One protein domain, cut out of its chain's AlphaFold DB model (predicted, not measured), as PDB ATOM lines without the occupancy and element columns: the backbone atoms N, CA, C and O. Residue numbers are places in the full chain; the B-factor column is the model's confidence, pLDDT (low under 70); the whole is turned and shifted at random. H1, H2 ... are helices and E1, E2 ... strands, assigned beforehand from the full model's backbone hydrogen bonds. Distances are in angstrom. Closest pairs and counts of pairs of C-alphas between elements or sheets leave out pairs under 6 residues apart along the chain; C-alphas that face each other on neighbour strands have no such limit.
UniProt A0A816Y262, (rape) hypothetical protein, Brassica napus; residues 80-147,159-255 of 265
ATOM      1  N   GLN A  80     -41.832  16.409  33.423       73.06
ATOM      2  CA  GLN A  80     -40.970  15.594  32.581       73.06
ATOM      3  C   GLN A  80     -40.919  16.052  31.117       73.06
ATOM      4  O   GLN A  80     -39.833  16.230  30.585       73.06
ATOM      5  N   GLU A  81     -42.065  16.260  30.465       80.56
ATOM      6  CA  GLU A  81     -42.118  16.671  29.058       80.56
ATOM      7  C   GLU A  81     -41.646  18.110  28.869       80.56
ATOM      8  O   GLU A  81     -41.005  18.415  27.867       80.56
ATOM      9  N   ARG A  82     -41.889  18.980  29.859       83.56
ATOM     10  CA  ARG A  82     -41.348  20.343  29.846       83.56
ATOM     11  C   ARG A  82     -39.827  20.332  29.939       83.56
ATOM     12  O   ARG A  82     -39.180  20.951  29.108       83.56
ATOM     13  N   TYR A  83     -39.257  19.576  30.878       85.62
ATOM     14  CA  TYR A  83     -37.804  19.433  30.987       85.62
ATOM     15  C   TYR A  83     -37.197  18.739  29.768       85.62
ATOM     16  O   TYR A  83     -36.167  19.182  29.274       85.62
ATOM     17  N   LYS A  84     -37.853  17.715  29.215       87.69
ATOM     18  CA  LYS A  84     -37.409  17.083  27.967       87.69
ATOM     19  C   LYS A  84     -37.407  18.065  26.797       87.69
ATOM     20  O   LYS A  84     -36.495  18.011  25.985       87.69
ATOM     21  N   ALA A  85     -38.387  18.957  26.686       89.12
ATOM     22  CA  ALA A  85     -38.431  19.957  25.617       89.12
ATOM     23  C   ALA A  85     -37.524  21.178  25.865       89.12
ATOM     24  O   ALA A  85     -37.258  21.930  24.932       89.12
ATOM     25  N   ALA A  86     -37.070  21.390  27.100       89.88
ATOM     26  CA  ALA A  86     -36.339  22.583  27.496       89.88
ATOM     27  C   ALA A  86     -34.852  22.561  27.126       89.88
ATOM     28  O   ALA A  86     -34.211  21.507  27.066       89.88
ATOM     29  N   THR A  87     -34.289  23.760  26.964       92.44
ATOM     30  CA  THR A  87     -32.852  23.973  26.778       92.44
ATOM     31  C   THR A  87     -32.058  23.399  27.948       92.44
ATOM     32  O   THR A  87     -32.466  23.472  29.113       92.44
ATOM     33  N   THR A  88     -30.905  22.833  27.617       93.88
ATOM     34  CA  THR A  88     -29.980  22.227  28.562       93.88
ATOM     35  C   THR A  88     -28.606  22.856  28.440       93.88
ATOM     36  O   THR A  88     -28.062  22.942  27.342       93.88
ATOM     37  N   VAL A  89     -28.020  23.218  29.576       95.00
ATOM     38  CA  VAL A  89     -26.602  23.567  29.664       95.00
ATOM     39  C   VAL A  89     -25.836  22.494  30.421       95.00
ATOM     40  O   VAL A  89     -26.271  22.011  31.470       95.00
ATOM     41  N   VAL A  90     -24.684  22.117  29.881       95.44
ATOM     42  CA  VAL A  90     -23.746  21.174  30.480       95.44
ATOM     43  C   VAL A  90     -22.487  21.932  30.872       95.44
ATOM     44  O   VAL A  90     -21.825  22.501  30.017       95.44
ATOM     45  N   PHE A  91     -22.147  21.910  32.153       94.50
ATOM     46  CA  PHE A  91     -20.912  22.441  32.711       94.50
ATOM     47  C   PHE A  91     -19.982  21.276  33.044       94.50
ATOM     48  O   PHE A  91     -20.301  20.448  33.896       94.50
ATOM     49  N   TRP A  92     -18.851  21.188  32.357       92.19
ATOM     50  CA  TRP A  92     -17.939  20.051  32.424       92.19
ATOM     51  C   TRP A  92     -16.564  20.477  32.937       92.19
ATOM     52  O   TRP A  92     -15.870  21.260  32.295       92.19
ATOM     53  N   ASP A  93     -16.157  19.960  34.096       90.50
ATOM     54  CA  ASP A  93     -14.801  20.163  34.608       90.50
ATOM     55  C   ASP A  93     -13.846  19.134  33.983       90.50
ATOM     56  O   ASP A  93     -13.910  17.947  34.302       90.50
ATOM     57  N   LEU A  94     -12.964  19.586  33.089       87.50
ATOM     58  CA  LEU A  94     -12.007  18.737  32.371       87.50
ATOM     59  C   LEU A  94     -10.830  18.290  33.237       87.50
ATOM     60  O   LEU A  94     -10.130  17.353  32.867       87.50
ATOM     61  N   VAL A  95     -10.582  18.956  34.363       85.50
ATOM     62  CA  VAL A  95      -9.518  18.562  35.292       85.50
ATOM     63  C   VAL A  95     -10.023  17.441  36.194       85.50
ATOM     64  O   VAL A  95      -9.335  16.443  36.393       85.50
ATOM     65  N   ASP A  96     -11.249  17.574  36.701       85.31
ATOM     66  CA  ASP A  96     -11.884  16.537  37.520       85.31
ATOM     67  C   ASP A  96     -12.319  15.330  36.679       85.31
ATOM     68  O   ASP A  96     -12.236  14.185  37.136       85.31
ATOM     69  N   CYS A  97     -12.820  15.600  35.470       87.38
ATOM     70  CA  CYS A  97     -13.390  14.615  34.562       87.38
ATOM     71  C   CYS A  97     -12.749  14.713  33.164       87.38
ATOM     72  O   CYS A  97     -13.405  15.168  32.224       87.38
ATOM     73  N   PRO A  98     -11.476  14.316  32.995       85.50
ATOM     74  CA  PRO A  98     -10.766  14.492  31.733       85.50
ATOM     75  C   PRO A  98     -11.316  13.611  30.607       85.50
ATOM     76  O   PRO A  98     -11.998  12.601  30.824       85.50
ATOM     77  N   VAL A  99     -10.968  13.977  29.373       82.25
ATOM     78  CA  VAL A  99     -11.175  13.113  28.207       82.25
ATOM     79  C   VAL A  99     -10.271  11.878  28.336       82.25
ATOM     80  O   VAL A  99      -9.103  12.015  28.707       82.25
ATOM     81  N   PRO A 100     -10.772  10.658  28.060       79.44
ATOM     82  CA  PRO A 100      -9.923   9.475  27.992       79.44
ATOM     83  C   PRO A 100      -8.763   9.640  27.006       79.44
ATOM     84  O   PRO A 100      -8.945  10.171  25.912       79.44
ATOM     85  N   VAL A 101      -7.591   9.103  27.355       75.75
ATOM     86  CA  VAL A 101      -6.421   9.091  26.462       75.75
ATOM     87  C   VAL A 101      -6.784   8.412  25.137       75.75
ATOM     88  O   VAL A 101      -7.377   7.332  25.127       75.75
ATOM     89  N   GLY A 102      -6.430   9.047  24.018       72.62
ATOM     90  CA  GLY A 102      -6.747   8.553  22.675       72.62
ATOM     91  C   GLY A 102      -8.178   8.845  22.210       72.62
ATOM     92  O   GLY A 102      -8.593   8.330  21.172       72.62
ATOM     93  N   ARG A 103      -8.943   9.658  22.950       76.81
ATOM     94  CA  ARG A 103     -10.218  10.226  22.499       76.81
ATOM     95  C   ARG A 103     -10.138  11.744  22.441       76.81
ATOM     96  O   ARG A 103      -9.378  12.358  23.176       76.81
ATOM     97  N   THR A 104     -10.981  12.318  21.592       82.38
ATOM     98  CA  THR A 104     -11.075  13.763  21.389       82.38
ATOM     99  C   THR A 104     -12.221  14.351  22.204       82.38
ATOM    100  O   THR A 104     -13.219  13.673  22.498       82.38
ATOM    101  N   ALA A 105     -12.140  15.644  22.519       81.94
ATOM    102  CA  ALA A 105     -13.249  16.359  23.149       81.94
ATOM    103  C   ALA A 105     -14.528  16.346  22.288       81.94
ATOM    104  O   ALA A 105     -15.638  16.315  22.819       81.94
ATOM    105  N   ALA A 106     -14.384  16.298  20.959       83.31
ATOM    106  CA  ALA A 106     -15.504  16.162  20.028       83.31
ATOM    107  C   ALA A 106     -16.259  14.836  20.200       83.31
ATOM    108  O   ALA A 106     -17.489  14.820  20.207       83.31
ATOM    109  N   VAL A 107     -15.545  13.726  20.403       84.19
ATOM    110  CA  VAL A 107     -16.180  12.431  20.695       84.19
ATOM    111  C   VAL A 107     -16.887  12.479  22.051       84.19
ATOM    112  O   VAL A 107     -18.016  12.007  22.181       84.19
ATOM    113  N   ALA A 108     -16.267  13.093  23.060       85.50
ATOM    114  CA  ALA A 108     -16.882  13.251  24.375       85.50
ATOM    115  C   ALA A 108     -18.172  14.096  24.323       85.50
ATOM    116  O   ALA A 108     -19.183  13.712  24.914       85.50
ATOM    117  N   SER A 109     -18.193  15.198  23.564       88.25
ATOM    118  CA  SER A 109     -19.405  16.013  23.408       88.25
ATOM    119  C   SER A 109     -20.513  15.288  22.650       88.25
ATOM    120  O   SER A 109     -21.684  15.427  23.007       88.25
ATOM    121  N   GLN A 110     -20.170  14.467  21.655       89.31
ATOM    122  CA  GLN A 110     -21.134  13.599  20.975       89.31
ATOM    123  C   GLN A 110     -21.742  12.568  21.927       89.31
ATOM    124  O   GLN A 110     -22.957  12.373  21.898       89.31
ATOM    125  N   ILE A 111     -20.943  11.957  22.809       88.81
ATOM    126  CA  ILE A 111     -21.442  11.038  23.846       88.81
ATOM    127  C   ILE A 111     -22.447  11.753  24.755       88.81
ATOM    128  O   ILE A 111     -23.530  11.222  25.001       88.81
ATOM    129  N   ILE A 112     -22.125  12.967  25.217       90.56
ATOM    130  CA  ILE A 112     -23.017  13.766  26.069       90.56
ATOM    131  C   ILE A 112     -24.339  14.057  25.347       90.56
ATOM    132  O   ILE A 112     -25.403  13.758  25.885       90.56
ATOM    133  N   ARG A 113     -24.295  14.597  24.121       92.50
ATOM    134  CA  ARG A 113     -25.507  14.928  23.346       92.50
ATOM    135  C   ARG A 113     -26.359  13.695  23.058       92.50
ATOM    136  O   ARG A 113     -27.564  13.714  23.294       92.50
ATOM    137  N   SER A 114     -25.723  12.599  22.665       91.50
ATOM    138  CA  SER A 114     -26.414  11.339  22.401       91.50
ATOM    139  C   SER A 114     -27.088  10.772  23.662       91.50
ATOM    140  O   SER A 114     -28.140  10.144  23.561       91.50
ATOM    141  N   ALA A 115     -26.541  11.018  24.864       91.19
ATOM    142  CA  ALA A 115     -27.194  10.630  26.120       91.19
ATOM    143  C   ALA A 115     -28.525  11.370  26.313       91.19
ATOM    144  O   ALA A 115     -29.530  10.764  26.686       91.19
ATOM    145  N   PHE A 116     -28.543  12.675  26.029       91.62
ATOM    146  CA  PHE A 116     -29.759  13.484  26.072       91.62
ATOM    147  C   PHE A 116     -30.791  13.004  25.048       91.62
ATOM    148  O   PHE A 116     -31.948  12.781  25.415       91.62
ATOM    149  N   GLU A 117     -30.369  12.752  23.807       91.44
ATOM    150  CA  GLU A 117     -31.237  12.229  22.745       91.44
ATOM    151  C   GLU A 117     -31.839  10.870  23.117       91.44
ATOM    152  O   GLU A 117     -33.056  10.681  23.036       91.44
ATOM    153  N   LYS A 118     -31.017   9.940  23.623       90.94
ATOM    154  CA  LYS A 118     -31.464   8.617  24.082       90.94
ATOM    155  C   LYS A 118     -32.500   8.720  25.202       90.94
ATOM    156  O   LYS A 118     -33.454   7.946  25.237       90.94
ATOM    157  N   MET A 119     -32.355   9.707  26.082       88.56
ATOM    158  CA  MET A 119     -33.302   9.990  27.166       88.56
ATOM    159  C   MET A 119     -34.491  10.869  26.727       88.56
ATOM    160  O   MET A 119     -35.320  11.262  27.554       88.56
ATOM    161  N   SER A 120     -34.618  11.122  25.419       89.62
ATOM    162  CA  SER A 120     -35.680  11.906  24.777       89.62
ATOM    163  C   SER A 120     -35.723  13.379  25.189       89.62
ATOM    164  O   SER A 120     -36.793  13.992  25.149       89.62
ATOM    165  N   TYR A 121     -34.585  13.955  25.581       90.31
ATOM    166  CA  TYR A 121     -34.441  15.405  25.662       90.31
ATOM    167  C   TYR A 121     -34.317  15.953  24.236       90.31
ATOM    168  O   TYR A 121     -33.473  15.520  23.460       90.31
ATOM    169  N   ARG A 122     -35.217  16.867  23.887       91.00
ATOM    170  CA  ARG A 122     -35.401  17.466  22.559       91.00
ATOM    171  C   ARG A 122     -34.962  18.928  22.499       91.00
ATOM    172  O   ARG A 122     -34.922  19.495  21.414       91.00
ATOM    173  N   GLY A 123     -34.702  19.551  23.648       88.69
ATOM    174  CA  GLY A 123     -34.193  20.917  23.698       88.69
ATOM    175  C   GLY A 123     -32.713  21.003  23.329       88.69
ATOM    176  O   GLY A 123     -31.983  20.012  23.359       88.69
ATOM    177  N   THR A 124     -32.262  22.212  22.998       91.50
ATOM    178  CA  THR A 124     -30.868  22.479  22.627       91.50
ATOM    179  C   THR A 124     -29.920  22.170  23.784       91.50
ATOM    180  O   THR A 124     -30.197  22.546  24.922       91.50
ATOM    181  N   VAL A 125     -28.789  21.524  23.488       93.50
ATOM    182  CA  VAL A 125     -27.734  21.214  24.465       93.50
ATOM    183  C   VAL A 125     -26.500  22.071  24.187       93.50
ATOM    184  O   VAL A 125     -25.812  21.861  23.184       93.50
ATOM    185  N   THR A 126     -26.197  23.005  25.088       93.62
ATOM    186  CA  THR A 126     -24.939  23.768  25.091       93.62
ATOM    187  C   THR A 126     -23.959  23.150  26.081       93.62
ATOM    188  O   THR A 126     -24.346  22.726  27.169       93.62
ATOM    189  N   ILE A 127     -22.683  23.055  25.708       93.75
ATOM    190  CA  ILE A 127     -21.648  22.426  26.540       93.75
ATOM    191  C   ILE A 127     -20.562  23.461  26.805       93.75
ATOM    192  O   ILE A 127     -19.957  23.960  25.864       93.75
ATOM    193  N   HIS A 128     -20.324  23.758  28.078       93.00
ATOM    194  CA  HIS A 128     -19.262  24.618  28.579       93.00
ATOM    195  C   HIS A 128     -18.240  23.737  29.298       93.00
ATOM    196  O   HIS A 128     -18.606  23.006  30.221       93.00
ATOM    197  N   ALA A 129     -16.977  23.787  28.887       90.25
ATOM    198  CA  ALA A 129     -15.920  22.966  29.471       90.25
ATOM    199  C   ALA A 129     -14.824  23.832  30.106       90.25
ATOM    200  O   ALA A 129     -14.433  24.838  29.524       90.25
ATOM    201  N   PHE A 130     -14.339  23.438  31.285       89.38
ATOM    202  CA  PHE A 130     -13.447  24.235  32.137       89.38
ATOM    203  C   PHE A 130     -12.142  23.485  32.376       89.38
ATOM    204  O   PHE A 130     -12.165  22.372  32.903       89.38
ATOM    205  N   GLY A 131     -11.008  24.085  32.016       83.94
ATOM    206  CA  GLY A 131      -9.692  23.491  32.254       83.94
ATOM    207  C   GLY A 131      -8.577  24.092  31.400       83.94
ATOM    208  O   GLY A 131      -8.670  25.218  30.909       83.94
ATOM    209  N   GLU A 132      -7.500  23.329  31.217       74.44
ATOM    210  CA  GLU A 132      -6.416  23.666  30.290       74.44
ATOM    211  C   GLU A 132      -6.682  23.134  28.877       74.44
ATOM    212  O   GLU A 132      -7.280  22.072  28.702       74.44
ATOM    213  N   VAL A 133      -6.241  23.884  27.858       64.62
ATOM    214  CA  VAL A 133      -6.448  23.546  26.434       64.62
ATOM    215  C   VAL A 133      -5.759  22.227  26.067       64.62
ATOM    216  O   VAL A 133      -6.274  21.466  25.253       64.62
ATOM    217  N   SER A 134      -4.641  21.922  26.730       63.75
ATOM    218  CA  SER A 134      -3.902  20.654  26.643       63.75
ATOM    219  C   SER A 134      -4.775  19.419  26.914       63.75
ATOM    220  O   SER A 134      -4.458  18.335  26.432       63.75
ATOM    221  N   ASN A 135      -5.897  19.578  27.626       61.72
ATOM    222  CA  ASN A 135      -6.834  18.497  27.931       61.72
ATOM    223  C   ASN A 135      -7.865  18.225  26.816       61.72
ATOM    224  O   ASN A 135      -8.667  17.302  26.964       61.72
ATOM    225  N   LEU A 136      -7.899  19.026  25.741       60.34
ATOM    226  CA  LEU A 136      -8.908  18.914  24.677       60.34
ATOM    227  C   LEU A 136      -8.436  18.154  23.427       60.34
ATOM    228  O   LEU A 136      -9.267  17.477  22.824       60.34
ATOM    229  N   ASP A 137      -7.158  18.267  23.049       59.75
ATOM    230  CA  ASP A 137      -6.435  17.441  22.061       59.75
ATOM    231  C   ASP A 137      -5.060  18.073  21.740       59.75
ATOM    232  O   ASP A 137      -4.931  19.299  21.804       59.75
ATOM    233  N   PRO A 138      -4.060  17.303  21.262       50.34
ATOM    234  CA  PRO A 138      -2.812  17.852  20.714       50.34
ATOM    235  C   PRO A 138      -3.026  18.758  19.484       50.34
ATOM    236  O   PRO A 138      -2.323  19.750  19.322       50.34
ATOM    237  N   LEU A 139      -4.036  18.467  18.652       46.16
ATOM    238  CA  LEU A 139      -4.364  19.229  17.432       46.16
ATOM    239  C   LEU A 139      -4.859  20.658  17.715       46.16
ATOM    240  O   LEU A 139      -4.716  21.539  16.872       46.16
ATOM    241  N   VAL A 140      -5.423  20.912  18.901       51.09
ATOM    242  CA  VAL A 140      -5.804  22.273  19.328       51.09
ATOM    243  C   VAL A 140      -4.567  23.065  19.769       51.09
ATOM    244  O   VAL A 140      -4.550  24.291  19.684       51.09
ATOM    245  N   SER A 141      -3.512  22.364  20.192       44.66
ATOM    246  CA  SER A 141      -2.224  22.961  20.542       44.66
ATOM    247  C   SER A 141      -1.460  23.444  19.300       44.66
ATOM    248  O   SER A 141      -0.869  24.517  19.353       44.66
ATOM    249  N   GLU A 142      -1.547  22.732  18.166       42.06
ATOM    250  CA  GLU A 142      -0.896  23.123  16.896       42.06
ATOM    251  C   GLU A 142      -1.490  24.398  16.262       42.06
ATOM    252  O   GLU A 142      -0.802  25.108  15.532       42.06
ATOM    253  N   LEU A 143      -2.741  24.761  16.576       45.75
ATOM    254  CA  LEU A 143      -3.347  26.022  16.116       45.75
ATOM    255  C   LEU A 143      -2.725  27.271  16.770       45.75
ATOM    256  O   LEU A 143      -2.987  28.382  16.311       45.75
ATOM    257  N   ARG A 144      -1.911  27.116  17.827       45.81
ATOM    258  CA  ARG A 144      -1.230  28.232  18.507       45.81
ATOM    259  C   ARG A 144       0.187  28.509  18.018       45.81
ATOM    260  O   ARG A 144       0.674  29.610  18.258       45.81
ATOM    261  N   ASP A 145       0.816  27.604  17.272       42.06
ATOM    262  CA  ASP A 145       2.181  27.830  16.762       42.06
ATOM    263  C   ASP A 145       2.244  28.874  15.622       42.06
ATOM    264  O   ASP A 145       3.299  29.107  15.034       42.06
ATOM    265  N   VAL A 146       1.123  29.545  15.314       46.28
ATOM    266  CA  VAL A 146       1.029  30.636  14.328       46.28
ATOM    267  C   VAL A 146       1.109  32.036  14.968       46.28
ATOM    268  O   VAL A 146       1.267  33.021  14.247       46.28
ATOM    269  N   GLU A 147       1.085  32.183  16.297       39.88
ATOM    270  CA  GLU A 147       1.310  33.502  16.917       39.88
ATOM    271  C   GLU A 147       2.809  33.817  17.035       39.88
ATOM    272  O   GLU A 147       3.480  33.575  18.038       39.88
ATOM    273  N   VAL A 159      -9.403  35.778  23.120       33.09
ATOM    274  CA  VAL A 159      -9.620  35.201  21.789       33.09
ATOM    275  C   VAL A 159     -10.810  34.249  21.911       33.09
ATOM    276  O   VAL A 159     -10.684  33.146  22.444       33.09
ATOM    277  N   PHE A 160     -11.984  34.698  21.468       37.69
ATOM    278  CA  PHE A 160     -13.146  33.837  21.283       37.69
ATOM    279  C   PHE A 160     -12.850  32.898  20.108       37.69
ATOM    280  O   PHE A 160     -12.894  33.298  18.949       37.69
ATOM    281  N   LEU A 161     -12.504  31.644  20.408       37.47
ATOM    282  CA  LEU A 161     -12.362  30.567  19.421       37.47
ATOM    283  C   LEU A 161     -13.754  30.098  18.943       37.47
ATOM    284  O   LEU A 161     -14.101  28.926  19.088       37.47
ATOM    285  N   GLU A 162     -14.588  31.011  18.440       38.28
ATOM    286  CA  GLU A 162     -15.940  30.679  17.957       38.28
ATOM    287  C   GLU A 162     -15.930  30.054  16.550       38.28
ATOM    288  O   GLU A 162     -16.745  29.176  16.275       38.28
ATOM    289  N   ASP A 163     -14.958  30.378  15.693       30.45
ATOM    290  CA  ASP A 163     -15.056  30.058  14.256       30.45
ATOM    291  C   ASP A 163     -14.452  28.713  13.807       30.45
ATOM    292  O   ASP A 163     -14.493  28.377  12.625       30.45
ATOM    293  N   MET A 164     -13.921  27.888  14.717       40.34
ATOM    294  CA  MET A 164     -13.285  26.611  14.338       40.34
ATOM    295  C   MET A 164     -13.594  25.433  15.261       40.34
ATOM    296  O   MET A 164     -12.815  24.484  15.333       40.34
ATOM    297  N   ASN A 165     -14.730  25.439  15.959       55.19
ATOM    298  CA  ASN A 165     -15.023  24.369  16.904       55.19
ATOM    299  C   ASN A 165     -16.008  23.300  16.376       55.19
ATOM    300  O   ASN A 165     -17.204  23.381  16.673       55.19
ATOM    301  N   PRO A 166     -15.544  22.225  15.699       53.47
ATOM    302  CA  PRO A 166     -16.414  21.132  15.252       53.47
ATOM    303  C   PRO A 166     -17.096  20.388  16.413       53.47
ATOM    304  O   PRO A 166     -18.058  19.657  16.194       53.47
ATOM    305  N   SER A 167     -16.626  20.566  17.656       61.12
ATOM    306  CA  SER A 167     -17.236  19.954  18.841       61.12
ATOM    307  C   SER A 167     -18.428  20.746  19.402       61.12
ATOM    308  O   SER A 167     -19.223  20.185  20.170       61.12
ATOM    309  N   GLY A 168     -18.574  22.028  19.037       74.12
ATOM    310  CA  GLY A 168     -19.591  22.934  19.585       74.12
ATOM    311  C   GLY A 168     -19.520  23.095  21.112       74.12
ATOM    312  O   GLY A 168     -20.562  23.203  21.757       74.12
ATOM    313  N   ILE A 169     -18.321  22.995  21.695       84.19
ATOM    314  CA  ILE A 169     -18.038  23.166  23.131       84.19
ATOM    315  C   ILE A 169     -17.518  24.584  23.393       84.19
ATOM    316  O   ILE A 169     -16.465  24.966  22.894       84.19
ATOM    317  N   VAL A 170     -18.173  25.351  24.251       88.50
ATOM    318  CA  VAL A 170     -17.618  26.622  24.725       88.50
ATOM    319  C   VAL A 170     -16.517  26.318  25.739       88.50
ATOM    320  O   VAL A 170     -16.788  25.796  26.821       88.50
ATOM    321  N   PHE A 171     -15.265  26.590  25.384       85.94
ATOM    322  CA  PHE A 171     -14.134  26.298  26.257       85.94
ATOM    323  C   PHE A 171     -13.740  27.506  27.106       85.94
ATOM    324  O   PHE A 171     -13.493  28.593  26.590       85.94
ATOM    325  N   HIS A 172     -13.623  27.272  28.409       85.88
ATOM    326  CA  HIS A 172     -13.236  28.244  29.417       85.88
ATOM    327  C   HIS A 172     -11.848  27.889  29.933       85.88
ATOM    328  O   HIS A 172     -11.675  26.948  30.716       85.88
ATOM    329  N   HIS A 173     -10.845  28.631  29.464       81.81
ATOM    330  CA  HIS A 173      -9.479  28.432  29.923       81.81
ATOM    331  C   HIS A 173      -9.326  28.928  31.360       81.81
ATOM    332  O   HIS A 173      -9.518  30.110  31.647       81.81
ATOM    333  N   THR A 174      -8.934  28.031  32.258       70.56
ATOM    334  CA  THR A 174      -8.644  28.376  33.650       70.56
ATOM    335  C   THR A 174      -7.129  28.362  33.858       70.56
ATOM    336  O   THR A 174      -6.539  27.292  33.705       70.56
ATOM    337  N   PRO A 175      -6.488  29.488  34.240       54.56
ATOM    338  CA  PRO A 175      -5.032  29.563  34.426       54.56
ATOM    339  C   PRO A 175      -4.497  28.697  35.575       54.56
ATOM    340  O   PRO A 175      -3.291  28.570  35.752       54.56
ATOM    341  N   THR A 176      -5.386  28.161  36.410       58.53
ATOM    342  CA  THR A 176      -5.038  27.449  37.634       58.53
ATOM    343  C   THR A 176      -5.685  26.067  37.671       58.53
ATOM    344  O   THR A 176      -6.904  25.919  37.584       58.53
ATOM    345  N   ALA A 177      -4.869  25.043  37.939       64.69
ATOM    346  CA  ALA A 177      -5.320  23.693  38.293       64.69
ATOM    347  C   ALA A 177      -6.108  23.643  39.625       64.69
ATOM    348  O   ALA A 177      -6.577  22.581  40.043       64.69
ATOM    349  N   HIS A 178      -6.297  24.784  40.295       80.12
ATOM    350  CA  HIS A 178      -7.032  24.902  41.549       80.12
ATOM    351  C   HIS A 178      -8.543  24.787  41.336       80.12
ATOM    352  O   HIS A 178      -9.155  25.558  40.597       80.12
ATOM    353  N   LYS A 179      -9.142  23.825  42.042       84.38
ATOM    354  CA  LYS A 179     -10.570  23.498  42.001       84.38
ATOM    355  C   LYS A 179     -11.464  24.717  42.254       84.38
ATOM    356  O   LYS A 179     -12.386  24.956  41.480       84.38
ATOM    357  N   ASP A 180     -11.148  25.522  43.268       82.94
ATOM    358  CA  ASP A 180     -11.972  26.669  43.678       82.94
ATOM    359  C   ASP A 180     -12.112  27.727  42.582       82.94
ATOM    360  O   ASP A 180     -13.211  28.215  42.326       82.94
ATOM    361  N   ALA A 181     -11.024  28.032  41.869       83.94
ATOM    362  CA  ALA A 181     -11.050  28.991  40.767       83.94
ATOM    363  C   ALA A 181     -11.935  28.495  39.614       83.94
ATOM    364  O   ALA A 181     -12.732  29.257  39.065       83.94
ATOM    365  N   ARG A 182     -11.853  27.197  39.283       87.88
ATOM    366  CA  ARG A 182     -12.727  26.590  38.268       87.88
ATOM    367  C   ARG A 182     -14.187  26.589  38.707       87.88
ATOM    368  O   ARG A 182     -15.062  26.861  37.891       87.88
ATOM    369  N   ARG A 183     -14.463  26.305  39.984       86.75
ATOM    370  CA  ARG A 183     -15.820  26.335  40.550       86.75
ATOM    371  C   ARG A 183     -16.414  27.734  40.527       86.75
ATOM    372  O   ARG A 183     -17.580  27.876  40.176       86.75
ATOM    373  N   GLU A 184     -15.621  28.749  40.844       84.06
ATOM    374  CA  GLU A 184     -16.072  30.136  40.794       84.06
ATOM    375  C   GLU A 184     -16.349  30.591  39.357       84.06
ATOM    376  O   GLU A 184     -17.395  31.182  39.092       84.06
ATOM    377  N   MET A 185     -15.485  30.230  38.403       86.38
ATOM    378  CA  MET A 185     -15.734  30.500  36.983       86.38
ATOM    379  C   MET A 185     -16.997  29.783  36.486       86.38
ATOM    380  O   MET A 185     -17.865  30.406  35.881       86.38
ATOM    381  N   MET A 186     -17.154  28.497  36.812       89.88
ATOM    382  CA  MET A 186     -18.350  27.716  36.485       89.88
ATOM    383  C   MET A 186     -19.618  28.337  37.082       89.88
ATOM    384  O   MET A 186     -20.652  28.389  36.416       89.88
ATOM    385  N   ARG A 187     -19.550  28.833  38.324       85.50
ATOM    386  CA  ARG A 187     -20.652  29.542  38.985       85.50
ATOM    387  C   ARG A 187     -21.005  30.835  38.248       85.50
ATOM    388  O   ARG A 187     -22.188  31.084  38.035       85.50
ATOM    389  N   GLY A 188     -20.006  31.627  37.857       80.81
ATOM    390  CA  GLY A 188     -20.193  32.863  37.093       80.81
ATOM    391  C   GLY A 188     -20.867  32.614  35.744       80.81
ATOM    392  O   GLY A 188     -21.901  33.213  35.452       80.81
ATOM    393  N   GLU A 189     -20.349  31.659  34.974       86.12
ATOM    394  CA  GLU A 189     -20.888  31.278  33.664       86.12
ATOM    395  C   GLU A 189     -22.308  30.699  33.756       86.12
ATOM    396  O   GLU A 189     -23.189  31.074  32.981       86.12
ATOM    397  N   LEU A 190     -22.579  29.833  34.741       87.62
ATOM    398  CA  LEU A 190     -23.932  29.332  35.004       87.62
ATOM    399  C   LEU A 190     -24.874  30.467  35.422       87.62
ATOM    400  O   LEU A 190     -26.035  30.491  35.009       87.62
ATOM    401  N   GLY A 191     -24.364  31.430  36.191       78.81
ATOM    402  CA  GLY A 191     -25.069  32.650  36.558       78.81
ATOM    403  C   GLY A 191     -25.518  33.440  35.335       78.81
ATOM    404  O   GLY A 191     -26.712  33.713  35.216       78.81
ATOM    405  N   VAL A 192     -24.591  33.747  34.423       78.62
ATOM    406  CA  VAL A 192     -24.854  34.464  33.165       78.62
ATOM    407  C   VAL A 192     -25.826  33.686  32.283       78.62
ATOM    408  O   VAL A 192     -26.828  34.244  31.840       78.62
ATOM    409  N   TRP A 193     -25.590  32.388  32.076       85.25
ATOM    410  CA  TRP A 193     -26.457  31.556  31.244       85.25
ATOM    411  C   TRP A 193     -27.900  31.549  31.750       85.25
ATOM    412  O   TRP A 193     -28.846  31.712  30.976       85.25
ATOM    413  N   ALA A 194     -28.081  31.418  33.063       81.75
ATOM    414  CA  ALA A 194     -29.402  31.357  33.658       81.75
ATOM    415  C   ALA A 194     -30.174  32.688  33.504       81.75
ATOM    416  O   ALA A 194     -31.399  32.689  33.607       81.75
ATOM    417  N   VAL A 195     -29.506  33.831  33.272       71.94
ATOM    418  CA  VAL A 195     -30.180  35.126  33.016       71.94
ATOM    419  C   VAL A 195     -31.019  35.079  31.746       71.94
ATOM    420  O   VAL A 195     -32.086  35.679  31.711       71.94
ATOM    421  N   GLY A 196     -30.559  34.354  30.728       75.75
ATOM    422  CA  GLY A 196     -31.282  34.202  29.468       75.75
ATOM    423  C   GLY A 196     -32.228  33.001  29.413       75.75
ATOM    424  O   GLY A 196     -32.839  32.784  28.372       75.75
ATOM    425  N   ASN A 197     -32.319  32.187  30.473       78.62
ATOM    426  CA  ASN A 197     -32.952  30.865  30.421       78.62
ATOM    427  C   ASN A 197     -33.820  30.595  31.661       78.62
ATOM    428  O   ASN A 197     -33.377  29.942  32.606       78.62
ATOM    429  N   ASP A 198     -35.071  31.056  31.639       76.94
ATOM    430  CA  ASP A 198     -36.034  30.834  32.723       76.94
ATOM    431  C   ASP A 198     -36.475  29.368  32.851       76.94
ATOM    432  O   ASP A 198     -36.533  28.621  31.876       76.94
ATOM    433  N   ALA A 199     -36.840  28.954  34.067       73.88
ATOM    434  CA  ALA A 199     -37.391  27.626  34.307       73.88
ATOM    435  C   ALA A 199     -38.709  27.403  33.527       73.88
ATOM    436  O   ALA A 199     -39.542  28.310  33.460       73.88
ATOM    437  N   PRO A 200     -38.976  26.185  33.014       76.31
ATOM    438  CA  PRO A 200     -38.219  24.950  33.219       76.31
ATOM    439  C   PRO A 200     -37.046  24.821  32.242       76.31
ATOM    440  O   PRO A 200     -37.255  24.779  31.037       76.31
ATOM    441  N   THR A 201     -35.830  24.674  32.767       88.12
ATOM    442  CA  THR A 201     -34.592  24.432  32.006       88.12
ATOM    443  C   THR A 201     -33.731  23.392  32.708       88.12
ATOM    444  O   THR A 201     -33.924  23.105  33.895       88.12
ATOM    445  N   ASN A 202     -32.798  22.781  31.977       92.12
ATOM    446  CA  ASN A 202     -31.928  21.741  32.518       92.12
ATOM    447  C   ASN A 202     -30.504  22.262  32.707       92.12
ATOM    448  O   ASN A 202     -29.937  22.909  31.830       92.12
ATOM    449  N   VAL A 203     -29.906  21.908  33.837       92.62
ATOM    450  CA  VAL A 203     -28.497  22.168  34.135       92.62
ATOM    451  C   VAL A 203     -27.854  20.831  34.447       92.62
ATOM    452  O   VAL A 203     -28.378  20.070  35.256       92.62
ATOM    453  N   MET A 204     -26.720  20.524  33.838       93.00
ATOM    454  CA  MET A 204     -25.933  19.336  34.150       93.00
ATOM    455  C   MET A 204     -24.512  19.753  34.495       93.00
ATOM    456  O   MET A 204     -23.843  20.361  33.676       93.00
ATOM    457  N   ALA A 205     -24.042  19.412  35.688       92.38
ATOM    458  CA  ALA A 205     -22.663  19.613  36.109       92.38
ATOM    459  C   ALA A 205     -21.939  18.258  36.108       92.38
ATOM    460  O   ALA A 205     -22.299  17.376  36.888       92.38
ATOM    461  N   ILE A 206     -20.953  18.073  35.228       91.12
ATOM    462  CA  ILE A 206     -20.092  16.883  35.176       91.12
ATOM    463  C   ILE A 206     -18.861  17.165  36.034       91.12
ATOM    464  O   ILE A 206     -17.955  17.884  35.609       91.12
ATOM    465  N   LEU A 207     -18.875  16.633  37.255       89.06
ATOM    466  CA  LEU A 207     -17.910  16.903  38.323       89.06
ATOM    467  C   LEU A 207     -17.519  15.587  38.981       89.06
ATOM    468  O   LEU A 207     -18.349  14.688  39.044       89.06
ATOM    469  N   ARG A 208     -16.315  15.468  39.539       82.75
ATOM    470  CA  ARG A 208     -15.915  14.234  40.230       82.75
ATOM    471  C   ARG A 208     -16.269  14.276  41.709       82.75
ATOM    472  O   ARG A 208     -17.064  13.467  42.177       82.75
ATOM    473  N   ASP A 209     -15.716  15.245  42.428       76.75
ATOM    474  CA  ASP A 209     -15.904  15.386  43.867       76.75
ATOM    475  C   ASP A 209     -16.567  16.723  44.205       76.75
ATOM    476  O   ASP A 209     -16.048  17.793  43.888       76.75
ATOM    477  N   THR A 210     -17.715  16.646  44.873       74.81
ATOM    478  CA  THR A 210     -18.477  17.800  45.369       74.81
ATOM    479  C   THR A 210     -18.627  17.786  46.890       74.81
ATOM    480  O   THR A 210     -19.377  18.600  47.423       74.81
ATOM    481  N   SER A 211     -17.987  16.844  47.592       70.62
ATOM    482  CA  SER A 211     -18.177  16.630  49.033       70.62
ATOM    483  C   SER A 211     -17.742  17.838  49.871       70.62
ATOM    484  O   SER A 211     -18.403  18.181  50.853       70.62
ATOM    485  N   GLU A 212     -16.701  18.538  49.425       72.62
ATOM    486  CA  GLU A 212     -16.196  19.759  50.062       72.62
ATOM    487  C   GLU A 212     -16.734  21.055  49.417       72.62
ATOM    488  O   GLU A 212     -16.624  22.134  50.001       72.62
ATOM    489  N   ASP A 213     -17.427  20.970  48.273       77.75
ATOM    490  CA  ASP A 213     -17.853  22.126  47.463       77.75
ATOM    491  C   ASP A 213     -19.200  22.706  47.934       77.75
ATOM    492  O   ASP A 213     -20.144  22.863  47.152       77.75
ATOM    493  N   LYS A 214     -19.327  23.016  49.230       75.75
ATOM    494  CA  LYS A 214     -20.599  23.462  49.843       75.75
ATOM    495  C   LYS A 214     -21.199  24.705  49.181       75.75
ATOM    496  O   LYS A 214     -22.413  24.799  49.041       75.75
ATOM    497  N   ILE A 215     -20.357  25.648  48.757       73.00
ATOM    498  CA  ILE A 215     -20.801  26.894  48.115       73.00
ATOM    499  C   ILE A 215     -21.423  26.594  46.747       73.00
ATOM    500  O   ILE A 215     -22.549  27.000  46.463       73.00
ATOM    501  N   PHE A 216     -20.711  25.842  45.906       79.31
ATOM    502  CA  PHE A 216     -21.178  25.518  44.561       79.31
ATOM    503  C   PHE A 216     -22.395  24.583  44.591       79.31
ATOM    504  O   PHE A 216     -23.371  24.803  43.879       79.31
ATOM    505  N   THR A 217     -22.383  23.568  45.457       78.25
ATOM    506  CA  THR A 217     -23.538  22.674  45.646       78.25
ATOM    507  C   THR A 217     -24.756  23.407  46.199       78.25
ATOM    508  O   THR A 217     -25.851  23.205  45.679       78.25
ATOM    509  N   GLY A 218     -24.569  24.323  47.154       74.06
ATOM    510  CA  GLY A 218     -25.632  25.202  47.641       74.06
ATOM    511  C   GLY A 218     -26.246  26.040  46.519       74.06
ATOM    512  O   GLY A 218     -27.467  26.110  46.397       74.06
ATOM    513  N   TYR A 219     -25.420  26.589  45.622       78.75
ATOM    514  CA  TYR A 219     -25.902  27.303  44.437       78.75
ATOM    515  C   TYR A 219     -26.746  26.414  43.502       78.75
ATOM    516  O   TYR A 219     -27.810  26.824  43.034       78.75
ATOM    517  N   LEU A 220     -26.333  25.165  43.270       83.12
ATOM    518  CA  LEU A 220     -27.117  24.200  42.490       83.12
ATOM    519  C   LEU A 220     -28.442  23.818  43.174       83.12
ATOM    520  O   LEU A 220     -29.455  23.633  42.494       83.12
ATOM    521  N   ASP A 221     -28.461  23.708  44.502       76.12
ATOM    522  CA  ASP A 221     -29.680  23.436  45.269       76.12
ATOM    523  C   ASP A 221     -30.673  24.596  45.216       76.12
ATOM    524  O   ASP A 221     -31.883  24.366  45.108       76.12
ATOM    525  N   VAL A 222     -30.180  25.834  45.175       72.56
ATOM    526  CA  VAL A 222     -31.020  27.006  44.914       72.56
ATOM    527  C   VAL A 222     -31.710  26.886  43.563       72.56
ATOM    528  O   VAL A 222     -32.936  26.997  43.503       72.56
ATOM    529  N   LEU A 223     -30.962  26.599  42.493       77.25
ATOM    530  CA  LEU A 223     -31.528  26.430  41.151       77.25
ATOM    531  C   LEU A 223     -32.623  25.345  41.135       77.25
ATOM    532  O   LEU A 223     -33.687  25.540  40.545       77.25
ATOM    533  N   ARG A 224     -32.429  24.239  41.867       79.38
ATOM    534  CA  ARG A 224     -33.470  23.206  42.040       79.38
ATOM    535  C   ARG A 224     -34.730  23.737  42.725       79.38
ATOM    536  O   ARG A 224     -35.827  23.335  42.346       79.38
ATOM    537  N   SER A 225     -34.597  24.615  43.721       68.25
ATOM    538  CA  SER A 225     -35.746  25.187  44.444       68.25
ATOM    539  C   SER A 225     -36.583  26.154  43.593       68.25
ATOM    540  O   SER A 225     -37.762  26.359  43.875       68.25
ATOM    541  N   ILE A 226     -36.003  26.696  42.516       70.62
ATOM    542  CA  ILE A 226     -36.682  27.570  41.550       70.62
ATOM    543  C   ILE A 226     -37.014  26.862  40.225       70.62
ATOM    544  O   ILE A 226     -37.118  27.500  39.182       70.62
ATOM    545  N   ASN A 227     -37.239  25.544  40.271       75.38
ATOM    546  CA  ASN A 227     -37.717  24.713  39.155       75.38
ATOM    547  C   ASN A 227     -36.738  24.538  37.979       75.38
ATOM    548  O   ASN A 227     -37.162  24.249  36.860       75.38
ATOM    549  N   TYR A 228     -35.430  24.662  38.210       84.50
ATOM    550  CA  TYR A 228     -34.443  24.150  37.259       84.50
ATOM    551  C   TYR A 228     -34.225  22.655  37.518       84.50
ATOM    552  O   TYR A 228     -34.163  22.189  38.660       84.50
ATOM    553  N   ASN A 229     -34.031  21.885  36.454       87.44
ATOM    554  CA  ASN A 229     -33.684  20.472  36.535       87.44
ATOM    555  C   ASN A 229     -32.154  20.303  36.585       87.44
ATOM    556  O   ASN A 229     -31.503  20.169  35.553       87.44
ATOM    557  N   VAL A 230     -31.567  20.295  37.789       87.38
ATOM    558  CA  VAL A 230     -30.098  20.354  37.994       87.38
ATOM    559  C   VAL A 230     -29.441  19.001  38.310       87.38
ATOM    560  O   VAL A 230     -29.588  18.488  39.424       87.38
ATOM    561  N   VAL A 231     -28.737  18.374  37.353       88.69
ATOM    562  CA  VAL A 231     -28.014  17.081  37.460       88.69
ATOM    563  C   VAL A 231     -26.587  17.327  37.910       88.69
ATOM    564  O   VAL A 231     -25.913  18.169  37.338       88.69
ATOM    565  N   ILE A 232     -26.119  16.559  38.891       87.75
ATOM    566  CA  ILE A 232     -24.686  16.423  39.153       87.75
ATOM    567  C   ILE A 232     -24.305  15.028  38.665       87.75
ATOM    568  O   ILE A 232     -24.806  14.022  39.170       87.75
ATOM    569  N   ALA A 233     -23.489  14.978  37.623       87.50
ATOM    570  CA  ALA A 233     -23.039  13.767  36.970       87.50
ATOM    571  C   ALA A 233     -21.614  13.460  37.414       87.50
ATOM    572  O   ALA A 233     -20.660  14.059  36.929       87.50
ATOM    573  N   GLN A 234     -21.506  12.516  38.348       84.81
ATOM    574  CA  GLN A 234     -20.234  12.041  38.883       84.81
ATOM    575  C   GLN A 234     -19.815  10.744  38.188       84.81
ATOM    576  O   GLN A 234     -20.524   9.739  38.338       84.81
ATOM    577  N   PRO A 235     -18.696  10.740  37.440       80.00
ATOM    578  CA  PRO A 235     -18.140   9.519  36.875       80.00
ATOM    579  C   PRO A 235     -17.743   8.560  38.005       80.00
ATOM    580  O   PRO A 235     -17.070   8.953  38.954       80.00
ATOM    581  N   GLN A 236     -18.143   7.290  37.905       70.88
ATOM    582  CA  GLN A 236     -17.896   6.286  38.957       70.88
ATOM    583  C   GLN A 236     -16.563   5.536  38.802       70.88
ATOM    584  O   GLN A 236     -16.245   4.654  39.596       70.88
ATOM    585  N   ASN A 237     -15.775   5.855  37.776       72.12
ATOM    586  CA  ASN A 237     -14.491   5.203  37.535       72.12
ATOM    587  C   ASN A 237     -13.335   5.907  38.268       72.12
ATOM    588  O   ASN A 237     -13.392   7.096  38.586       72.12
ATOM    589  N   ALA A 238     -12.241   5.172  38.486       67.12
ATOM    590  CA  ALA A 238     -11.065   5.653  39.214       67.12
ATOM    591  C   ALA A 238     -10.344   6.843  38.546       67.12
ATOM    592  O   ALA A 238      -9.564   7.525  39.211       67.12
ATOM    593  N   LEU A 239     -10.604   7.112  37.264       65.12
ATOM    594  CA  LEU A 239      -9.964   8.183  36.495       65.12
ATOM    595  C   LEU A 239     -10.860   9.418  36.302       65.12
ATOM    596  O   LEU A 239     -10.398  10.405  35.744       65.12
ATOM    597  N   GLY A 240     -12.121   9.390  36.745       66.31
ATOM    598  CA  GLY A 240     -13.091  10.456  36.466       66.31
ATOM    599  C   GLY A 240     -13.479  10.591  34.984       66.31
ATOM    600  O   GLY A 240     -14.097  11.569  34.590       66.31
ATOM    601  N   GLN A 241     -13.114   9.644  34.126       71.75
ATOM    602  CA  GLN A 241     -13.152   9.836  32.675       71.75
ATOM    603  C   GLN A 241     -14.524   9.522  32.057       71.75
ATOM    604  O   GLN A 241     -15.245   8.625  32.504       71.75
ATOM    605  N   LEU A 242     -14.880  10.238  30.988       70.44
ATOM    606  CA  LEU A 242     -16.112  10.003  30.228       70.44
ATOM    607  C   LEU A 242     -15.922   8.843  29.228       70.44
ATOM    608  O   LEU A 242     -15.485   9.048  28.096       70.44
ATOM    609  N   PHE A 243     -16.231   7.608  29.635       67.56
ATOM    610  CA  PHE A 243     -15.998   6.423  28.790       67.56
ATOM    611  C   PHE A 243     -17.208   5.958  27.983       67.56
ATOM    612  O   PHE A 243     -17.044   5.540  26.833       67.56
ATOM    613  N   ASP A 244     -18.403   6.030  28.561       73.44
ATOM    614  CA  ASP A 244     -19.635   5.588  27.920       73.44
ATOM    615  C   ASP A 244     -20.806   6.530  28.223       73.44
ATOM    616  O   ASP A 244     -20.725   7.439  29.051       73.44
ATOM    617  N   MET A 245     -21.886   6.313  27.483       80.50
ATOM    618  CA  MET A 245     -23.131   7.066  27.576       80.50
ATOM    619  C   MET A 245     -24.107   6.468  28.600       80.50
ATOM    620  O   MET A 245     -25.071   7.125  28.986       80.50
ATOM    621  N   GLU A 246     -23.916   5.213  29.004       81.00
ATOM    622  CA  GLU A 246     -24.889   4.441  29.778       81.00
ATOM    623  C   GLU A 246     -25.043   5.002  31.190       81.00
ATOM    624  O   GLU A 246     -26.166   5.230  31.650       81.00
ATOM    625  N   TRP A 247     -23.930   5.352  31.835       81.44
ATOM    626  CA  TRP A 247     -23.978   5.987  33.151       81.44
ATOM    627  C   TRP A 247     -24.602   7.396  33.095       81.44
ATOM    628  O   TRP A 247     -25.370   7.760  33.988       81.44
ATOM    629  N   LEU A 248     -24.336   8.182  32.037       83.00
ATOM    630  CA  LEU A 248     -24.968   9.495  31.829       83.00
ATOM    631  C   LEU A 248     -26.484   9.342  31.666       83.00
ATOM    632  O   LEU A 248     -27.250  10.079  32.286       83.00
ATOM    633  N   CYS A 249     -26.918   8.355  30.878       80.56
ATOM    634  CA  CYS A 249     -28.333   8.033  30.701       80.56
ATOM    635  C   CYS A 249     -28.990   7.643  32.026       80.56
ATOM    636  O   CYS A 249     -30.076   8.132  32.328       80.56
ATOM    637  N   SER A 250     -28.322   6.827  32.849       82.88
ATOM    638  CA  SER A 250     -28.810   6.488  34.190       82.88
ATOM    639  C   SER A 250     -29.027   7.746  35.036       82.88
ATOM    640  O   SER A 250     -30.106   7.925  35.594       82.88
ATOM    641  N   ARG A 251     -28.059   8.674  35.060       82.12
ATOM    642  CA  ARG A 251     -28.186   9.937  35.811       82.12
ATOM    643  C   ARG A 251     -29.307  10.840  35.305       82.12
ATOM    644  O   ARG A 251     -29.948  11.526  36.101       82.12
ATOM    645  N   LEU A 252     -29.552  10.844  33.999       81.62
ATOM    646  CA  LEU A 252     -30.675  11.555  33.389       81.62
ATOM    647  C   LEU A 252     -32.025  10.868  33.666       81.62
ATOM    648  O   LEU A 252     -33.056  11.542  33.666       81.62
ATOM    649  N   GLY A 253     -32.024   9.550  33.898       71.06
ATOM    650  CA  GLY A 253     -33.209   8.717  34.128       71.06
ATOM    651  C   GLY A 253     -33.748   8.748  35.556       71.06
ATOM    652  O   GLY A 253     -34.959   8.653  35.740       71.06
ATOM    653  N   ASP A 254     -32.893   8.996  36.551       65.12
ATOM    654  CA  ASP A 254     -33.251   9.064  37.983       65.12
ATOM    655  C   ASP A 254     -34.232  10.212  38.343       65.12
ATOM    656  O   ASP A 254     -34.546  10.460  39.508       65.12
ATOM    657  N   ARG A 255     -34.702  10.986  37.361       60.06
ATOM    658  CA  ARG A 255     -35.115  12.388  37.536       60.06
ATOM    659  C   ARG A 255     -36.577  12.684  37.246       60.06
ATOM    660  O   ARG A 255     -36.937  13.811  36.914       60.06
TER     661      ARG A 255
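What this domain is: This is residues 80 to 147 and 159 to 255 of the 265 residues of the protein "(rape) hypothetical protein" of Brassica napus (UniProt A0A816Y262). A twisted sheet of five parallel strands makes the middle layer of three, with helices H4 and H5 side by side over one face and H2 and H6 over the other. The short H1 grazes the sheet, while the short H3 lies off it, and residues 142 to 147 stick out. The printed part has 165 residues with six named helices and five named strands, in the order H1 E1 H2 E2 H3 E3 H4 E4 H5 E5 H6; the sheet's order is E3 E2 E1 E4 E5. The class is mixed, helices and strands, and the whole is compact, with a radius of gyration of the C-alphas of 15.4 A and spans of 47 by 34 by 32 A.

How they stand to each other: The sheet has inner strands E1, residues 88 to 93, E2, residues 125 to 131, and E4, residues 202 to 206, and edge strands E3, residues 169 to 173, and E5, residues 229 to 233. It is twisted, its C-alphas up to 4.1 A off the best plane. Within hydrogen-bond range are N 170 and O 127 of E3 and E2, 2.8 A; N 128 and O 90 of E2 and E1, 2.8 A; N 204 and O 89 of E4 and E1, 2.8 A; and N 231 and O 203 of E5 and E4, 2.7 A. H4, residues 179 to 195, is over E2 and E1 at a height over the sheet of 8.7 A. On the same face H5, residues 214 to 225, is over E5 at 9.7 A; with residues 216 to 219 alone it touches H4, closest C-alphas Phe 216 and Arg 183, 6.7 A, at a shallow tilt of 21 degrees, the same way. On the opposite face are H2, residues 105 to 118, over E2 and E1, and H6, residues 246 to 253, over E5. H2 touches H6 with residues 112 to 118 alone, closest C-alphas Ala 115 and Cys 249, 5.4 A, at a steep tilt of 45 degrees. E1, H2, E2 and E4, H5, E5 are strand-helix-strand units, parallel neighbour strands with a helix between; E3, H4, E4 is a split one, with E2 and E1 between its strands. The three crossovers are right-handed. H1, residues 80 to 85, only grazes the sheet; H3, residues 138 to 142, is not on it. In the six helices every O i to N i+4 pair is within hydrogen-bond range.

Where its parts are: H1 begins at C-alpha 80, (-40.970, 15.594, 32.581). H4 is 24.5 A long from first to last C-alpha, H2 and E2 19.8 A each, E1 16.5 A and H5 16.2 A. H6 ends at C-alpha 253, (-33.209, 8.717, 34.128).

The domain as a whole: The C-alphas of Gln 80 and Glu 147, the two farthest apart, are 48.5 A apart. Residues 148 to 158 are cut out, with 12.1 A between C-alphas 147 and 159. The links E1 to H2 and E5 to H6 are long. Mean pLDDT of the printed part is 77.2; 34 residues are under 70, among them 133 to 147 and 159 to 167.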